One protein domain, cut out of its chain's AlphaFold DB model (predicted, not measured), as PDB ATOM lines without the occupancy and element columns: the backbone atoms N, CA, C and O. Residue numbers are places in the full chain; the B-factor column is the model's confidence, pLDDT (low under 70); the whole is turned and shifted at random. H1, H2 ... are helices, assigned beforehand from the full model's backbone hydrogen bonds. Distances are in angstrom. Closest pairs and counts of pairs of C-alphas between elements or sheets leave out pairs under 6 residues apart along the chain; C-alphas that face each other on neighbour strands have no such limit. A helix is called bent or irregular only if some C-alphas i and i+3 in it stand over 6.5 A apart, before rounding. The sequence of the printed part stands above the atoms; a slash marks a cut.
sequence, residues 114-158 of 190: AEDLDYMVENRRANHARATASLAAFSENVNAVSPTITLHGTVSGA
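What this domain is: This is residues 114 to 158 of the 190 residues of an uncharacterized protein of Brachybacterium sp. HMSC06H03 (UniProt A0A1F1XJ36). A single long helix, H1, makes nearly the whole of this domain, a rod with a kink near residue 145, and beyond its last residue the backbone folds back into one short turn of helix, H2, at that end. The helix residues 114 to 144 stand free, with nothing packed beside them. The printed part has 45 residues, 43 of them in the two named helices, H1 and then H2, with no named strand, and the class is all helix. The whole is extended, with a radius of gyration of the C-alphas of 18.2 A, and the C-alphas span 56 by 14 by 8 A.

How they stand to each other: H1, residues 114 to 152, has a kink of 40 degrees near residue 145. It is irregular there, as C-alphas 144 and 147 are 7.1 A apart. A tight link of 2 residues joins it to H2, residues 155 to 158. The two helices touch only at the corner by their link, with 6 pairs of C-alphas within 8 A, and H1 touches H2 with residues 148 to 152 alone. Their closest C-alphas, those of His 152 and Ala 158, are 5.3 A apart. Along H1, 33 of 35 pairs of O i and N i+4 are within hydrogen-bond range, while H2 is too short for any such pair and has its 1 pair of O i and N i+3 within range.

Where its parts are: H1 begins at C-alpha 114, at (3.302, 11.215, 31.294), and ends at C-alpha 152, at (59.013, 14.003, 38.386), 56.2 A from first to last C-alpha. H2 begins at C-alpha 155 and ends at C-alpha 158, at (58.028, 10.573, 34.465), 5.2 A from first to last C-alpha.

The domain as a whole: The two C-alphas farthest apart, those of Ala 114 and Gly 157, are 56.2 A apart. The printed part has no cut and no long link. The mean pLDDT of the printed part is 92.7, and no printed residue is under 70.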
ATOM      1  N   ALA A 114       2.706  11.764  30.074       94.88
ATOM      2  CA  ALA A 114       3.302  11.215  31.294       94.88
ATOM      3  C   ALA A 114       4.427  10.207  30.985       94.88
ATOM      4  O   ALA A 114       5.506  10.301  31.558       94.88
ATOM      5  N   GLU A 115       4.223   9.328  29.999       96.50
ATOM      6  CA  GLU A 115       5.244   8.367  29.555       96.50
ATOM      7  C   GLU A 115       6.519   9.052  29.037       96.50
ATOM      8  O   GLU A 115       7.625   8.563  29.267       96.50
ATOM      9  N   ASP A 116       6.390  10.195  28.351       95.75
ATOM     10  CA  ASP A 116       7.551  10.963  27.894       95.75
ATOM     11  C   ASP A 116       8.338  11.543  29.077       95.75
ATOM     12  O   ASP A 116       9.571  11.542  29.052       95.75
ATOM     13  N   LEU A 117       7.639  12.017  30.115       94.31
ATOM     14  CA  LEU A 117       8.252  12.545  31.337       94.31
ATOM     15  C   LEU A 117       8.963  11.438  32.129       94.31
ATOM     16  O   LEU A 117      10.100  11.631  32.562       94.31
ATOM     17  N   ASP A 118       8.355  10.259  32.248       95.38
ATOM     18  CA  ASP A 118       8.987   9.096  32.879       95.38
ATOM     19  C   ASP A 118      10.239   8.660  32.107       95.38
ATOM     20  O   ASP A 118      11.308   8.449  32.689       95.38
ATOM     21  N   TYR A 119      10.154   8.614  30.774       95.06
ATOM     22  CA  TYR A 119      11.294   8.313  29.910       95.06
ATOM     23  C   TYR A 119      12.426   9.338  30.068       95.06
ATOM     24  O   TYR A 119      13.606   8.981  30.116       95.06
ATOM     25  N   MET A 120      12.074  10.618  30.169       93.88
ATOM     26  CA  MET A 120      12.991  11.723  30.444       93.88
ATOM     27  C   MET A 120      13.724  11.548  31.778       93.88
ATOM     28  O   MET A 120      14.935  11.780  31.849       93.88
ATOM     29  N   VAL A 121      13.016  11.152  32.836       94.00
ATOM     30  CA  VAL A 121      13.607  10.887  34.155       94.00
ATOM     31  C   VAL A 121      14.565   9.703  34.087       94.00
ATOM     32  O   VAL A 121      15.692   9.807  34.573       94.00
ATOM     33  N   GLU A 122      14.166   8.610  33.442       94.69
ATOM     34  CA  GLU A 122      14.997   7.409  33.339       94.69
ATOM     35  C   GLU A 122      16.300   7.673  32.574       94.69
ATOM     36  O   GLU A 122      17.388   7.325  33.038       94.69
ATOM     37  N   ASN A 123      16.233   8.398  31.453       93.25
ATOM     38  CA  ASN A 123      17.435   8.796  30.717       93.25
ATOM     39  C   ASN A 123      18.369   9.674  31.551       93.25
ATOM     40  O   ASN A 123      19.587   9.489  31.522       93.25
ATOM     41  N   ARG A 124      17.819  10.622  32.317       90.69
ATOM     42  CA  ARG A 124      18.619  11.476  33.202       90.69
ATOM     43  C   ARG A 124      19.282  10.674  34.318       90.69
ATOM     44  O   ARG A 124      20.460  10.900  34.586       90.69
ATOM     45  N   ARG A 125      18.583   9.704  34.915       93.19
ATOM     46  CA  ARG A 125      19.162   8.782  35.910       93.19
ATOM     47  C   ARG A 125      20.312   7.971  35.323       93.19
ATOM     48  O   ARG A 125      21.384   7.925  35.924       93.19
ATOM     49  N   ALA A 126      20.129   7.402  34.132       92.00
ATOM     50  CA  ALA A 126      21.180   6.659  33.442       92.00
ATOM     51  C   ALA A 126      22.397   7.545  33.111       92.00
ATOM     52  O   ALA A 126      23.541   7.125  33.284       92.00
ATOM     53  N   ASN A 127      22.177   8.790  32.674       89.88
ATOM     54  CA  ASN A 127      23.251   9.758  32.430       89.88
ATOM     55  C   ASN A 127      24.010  10.106  33.712       89.88
ATOM     56  O   ASN A 127      25.238  10.098  33.708       89.88
ATOM     57  N   HIS A 128      23.292  10.359  34.804       93.31
ATOM     58  CA  HIS A 128      23.891  10.640  36.104       93.31
ATOM     59  C   HIS A 128      24.737   9.461  36.598       93.31
ATOM     60  O   HIS A 128      25.893   9.649  36.954       93.31
ATOM     61  N   ALA A 129      24.213   8.231  36.540       93.62
ATOM     62  CA  ALA A 129      24.960   7.036  36.930       93.62
ATOM     63  C   ALA A 129      26.257   6.868  36.117       93.62
ATOM     64  O   ALA A 129      27.315   6.595  36.687       93.62
ATOM     65  N   ARG A 130      26.200   7.095  34.795       92.06
ATOM     66  CA  ARG A 130      27.385   7.077  33.924       92.06
ATOM     67  C   ARG A 130      28.390   8.170  34.284       92.06
ATOM     68  O   ARG A 130      29.582   7.886  34.339       92.06
ATOM     69  N   ALA A 131      27.926   9.391  34.551       92.00
ATOM     70  CA  ALA A 131      28.788  10.501  34.950       92.00
ATOM     71  C   ALA A 131      29.495  10.217  36.285       92.00
ATOM     72  O   ALA A 131      30.708  10.386  36.384       92.00
ATOM     73  N   THR A 132      28.769   9.697  37.278       94.38
ATOM     74  CA  THR A 132      29.335   9.299  38.575       94.38
ATOM     75  C   THR A 132      30.377   8.195  38.425       94.38
ATOM     76  O   THR A 132      31.464   8.298  38.990       94.38
ATOM     77  N   ALA A 133      30.091   7.162  37.628       93.12
ATOM     78  CA  ALA A 133      31.051   6.095  37.353       93.12
ATOM     79  C   ALA A 133      32.307   6.621  36.634       93.12
ATOM     80  O   ALA A 133      33.425   6.260  36.998       93.12
ATOM     81  N   SER A 134      32.137   7.519  35.659       91.75
ATOM     82  CA  SER A 134      33.248   8.162  34.951       91.75
ATOM     83  C   SER A 134      34.117   9.006  35.885       91.75
ATOM     84  O   SER A 134      35.339   8.982  35.755       91.75
ATOM     85  N   LEU A 135      33.515   9.733  36.829       93.44
ATOM     86  CA  LEU A 135      34.246  10.520  37.823       93.44
ATOM     87  C   LEU A 135      35.039   9.625  38.783       93.44
ATOM     88  O   LEU A 135      36.196   9.924  39.081       93.44
ATOM     89  N   ALA A 136      34.441   8.525  39.248       94.44
ATOM     90  CA  ALA A 136      35.119   7.561  40.108       94.44
ATOM     91  C   ALA A 136      36.341   6.948  39.402       94.44
ATOM     92  O   ALA A 136      37.441   6.984  39.951       94.44
ATOM     93  N   ALA A 137      36.171   6.490  38.157       93.56
ATOM     94  CA  ALA A 137      37.259   5.938  37.350       93.56
ATOM     95  C   ALA A 137      38.362   6.973  37.071       93.56
ATOM     96  O   ALA A 137      39.548   6.671  37.177       93.56
ATOM     97  N   PHE A 138      37.990   8.216  36.751       92.06
ATOM     98  CA  PHE A 138      38.959   9.297  36.576       92.06
ATOM     99  C   PHE A 138      39.759   9.555  37.858       92.06
ATOM    100  O   PHE A 138      40.980   9.655  37.804       92.06
ATOM    101  N   SER A 139      39.087   9.605  39.009       93.06
ATOM    102  CA  SER A 139      39.737   9.838  40.304       93.06
ATOM    103  C   SER A 139      40.709   8.716  40.663       93.06
ATOM    104  O   SER A 139      41.817   8.990  41.115       93.06
ATOM    105  N   GLU A 140      40.333   7.457  40.425       94.19
ATOM    106  CA  GLU A 140      41.217   6.299  40.608       94.19
ATOM    107  C   GLU A 140      42.468   6.403  39.725       94.19
ATOM    108  O   GLU A 140      43.587   6.297  40.226       94.19
ATOM    109  N   ASN A 141      42.288   6.709  38.437       91.75
ATOM    110  CA  ASN A 141      43.394   6.875  37.496       91.75
ATOM    111  C   ASN A 141      44.322   8.032  37.894       91.75
ATOM    112  O   ASN A 141      45.542   7.877  37.885       91.75
ATOM    113  N   VAL A 142      43.769   9.185  38.283       92.56
ATOM    114  CA  VAL A 142      44.574  10.326  38.738       92.56
ATOM    115  C   VAL A 142      45.325   9.976  40.016       92.56
ATOM    116  O   VAL A 142      46.521  10.246  40.094       92.56
ATOM    117  N   ASN A 143      44.686   9.332  40.992       93.44
ATOM    118  CA  ASN A 143      45.345   8.919  42.233       93.44
ATOM    119  C   ASN A 143      46.472   7.908  41.988       93.44
ATOM    120  O   ASN A 143      47.486   7.956  42.682       93.44
ATOM    121  N   ALA A 144      46.327   7.027  40.995       89.62
ATOM    122  CA  ALA A 144      47.364   6.069  40.625       89.62
ATOM    123  C   ALA A 144      48.602   6.748  40.011       89.62
ATOM    124  O   ALA A 144      49.726   6.343  40.295       89.62
ATOM    125  N   VAL A 145      48.410   7.784  39.189       91.75
ATOM    126  CA  VAL A 145      49.500   8.448  38.447       91.75
ATOM    127  C   VAL A 145      50.094   9.642  39.221       91.75
ATOM    128  O   VAL A 145      51.261   9.995  39.035       91.75
ATOM    129  N   SER A 146      49.328  10.254  40.134       91.44
ATOM    130  CA  SER A 146      49.713  11.475  40.863       91.44
ATOM    131  C   SER A 146      51.032  11.377  41.638       91.44
ATOM    132  O   SER A 146      51.802  12.332  41.552       91.44
ATOM    133  N   PRO A 147      51.358  10.286  42.364       92.94
ATOM    134  CA  PRO A 147      52.635  10.187  43.073       92.94
ATOM    135  C   PRO A 147      53.838  10.267  42.129       92.94
ATOM    136  O   PRO A 147      54.787  10.999  42.403       92.94
ATOM    137  N   THR A 148      53.771   9.581  40.986       91.50
ATOM    138  CA  THR A 148      54.833   9.582  39.972       91.50
ATOM    139  C   THR A 148      54.967  10.956  39.319       91.50
ATOM    140  O   THR A 148      56.071  11.478  39.202       91.50
ATOM    141  N   ILE A 149      53.855  11.604  38.956       93.31
ATOM    142  CA  ILE A 149      53.905  12.974  38.419       93.31
ATOM    143  C   ILE A 149      54.457  13.946  39.465       93.31
ATOM    144  O   ILE A 149      55.273  14.792  39.127       93.31
ATOM    145  N   THR A 150      54.062  13.815  40.733       93.25
ATOM    146  CA  THR A 150      54.564  14.672  41.820       93.25
ATOM    147  C   THR A 150      56.073  14.512  41.996       93.25
ATOM    148  O   THR A 150      56.773  15.503  42.190       93.25
ATOM    149  N   LEU A 151      56.586  13.282  41.885       93.00
ATOM    150  CA  LEU A 151      58.015  12.985  41.979       93.00
ATOM    151  C   LEU A 151      58.825  13.603  40.825       93.00
ATOM    152  O   LEU A 151      59.913  14.124  41.058       93.00
ATOM    153  N   HIS A 152      58.301  13.563  39.597       92.00
ATOM    154  CA  HIS A 152      59.013  14.003  38.386       92.00
ATOM    155  C   HIS A 152      58.571  15.378  37.854       92.00
ATOM    156  O   HIS A 152      59.035  15.821  36.803       92.00
ATOM    157  N   GLY A 153      57.664  16.061  38.554       91.81
ATOM    158  CA  GLY A 153      57.072  17.349  38.188       91.81
ATOM    159  C   GLY A 153      56.012  17.274  37.083       91.81
ATOM    160  O   GLY A 153      54.968  17.912  37.194       91.81
ATOM    161  N   THR A 154      56.253  16.503  36.017       91.75
ATOM    162  CA  THR A 154      55.348  16.394  34.860       91.75
ATOM    163  C   THR A 154      55.171  14.951  34.390       91.75
ATOM    164  O   THR A 154      55.982  14.071  34.681       91.75
ATOM    165  N   VAL A 155      54.116  14.709  33.601       90.00
ATOM    166  CA  VAL A 155      53.910  13.424  32.909       90.00
ATOM    167  C   VAL A 155      55.087  13.106  31.980       90.00
ATOM    168  O   VAL A 155      55.551  11.969  31.971       90.00
ATOM    169  N   SER A 156      55.599  14.101  31.241       88.00
ATOM    170  CA  SER A 156      56.759  13.913  30.358       88.00
ATOM    171  C   SER A 156      58.001  13.515  31.150       88.00
ATOM    172  O   SER A 156      58.647  12.537  30.801       88.00
ATOM    173  N   GLY A 157      58.286  14.193  32.268       90.00
ATOM    174  CA  GLY A 157      59.443  13.874  33.109       90.00
ATOM    175  C   GLY A 157      59.405  12.446  33.662       90.00
ATOM    176  O   GLY A 157      60.430  11.770  33.706       90.00
ATOM    177  N   ALA A 158      58.219  11.955  34.027       90.44
ATOM    178  CA  ALA A 158      58.028  10.573  34.465       90.44
ATOM    179  C   ALA A 158      58.142   9.544  33.316       90.44
ATOM    180  O   ALA A 158      58.652   8.440  33.523       90.44
TER     181      ALA A 158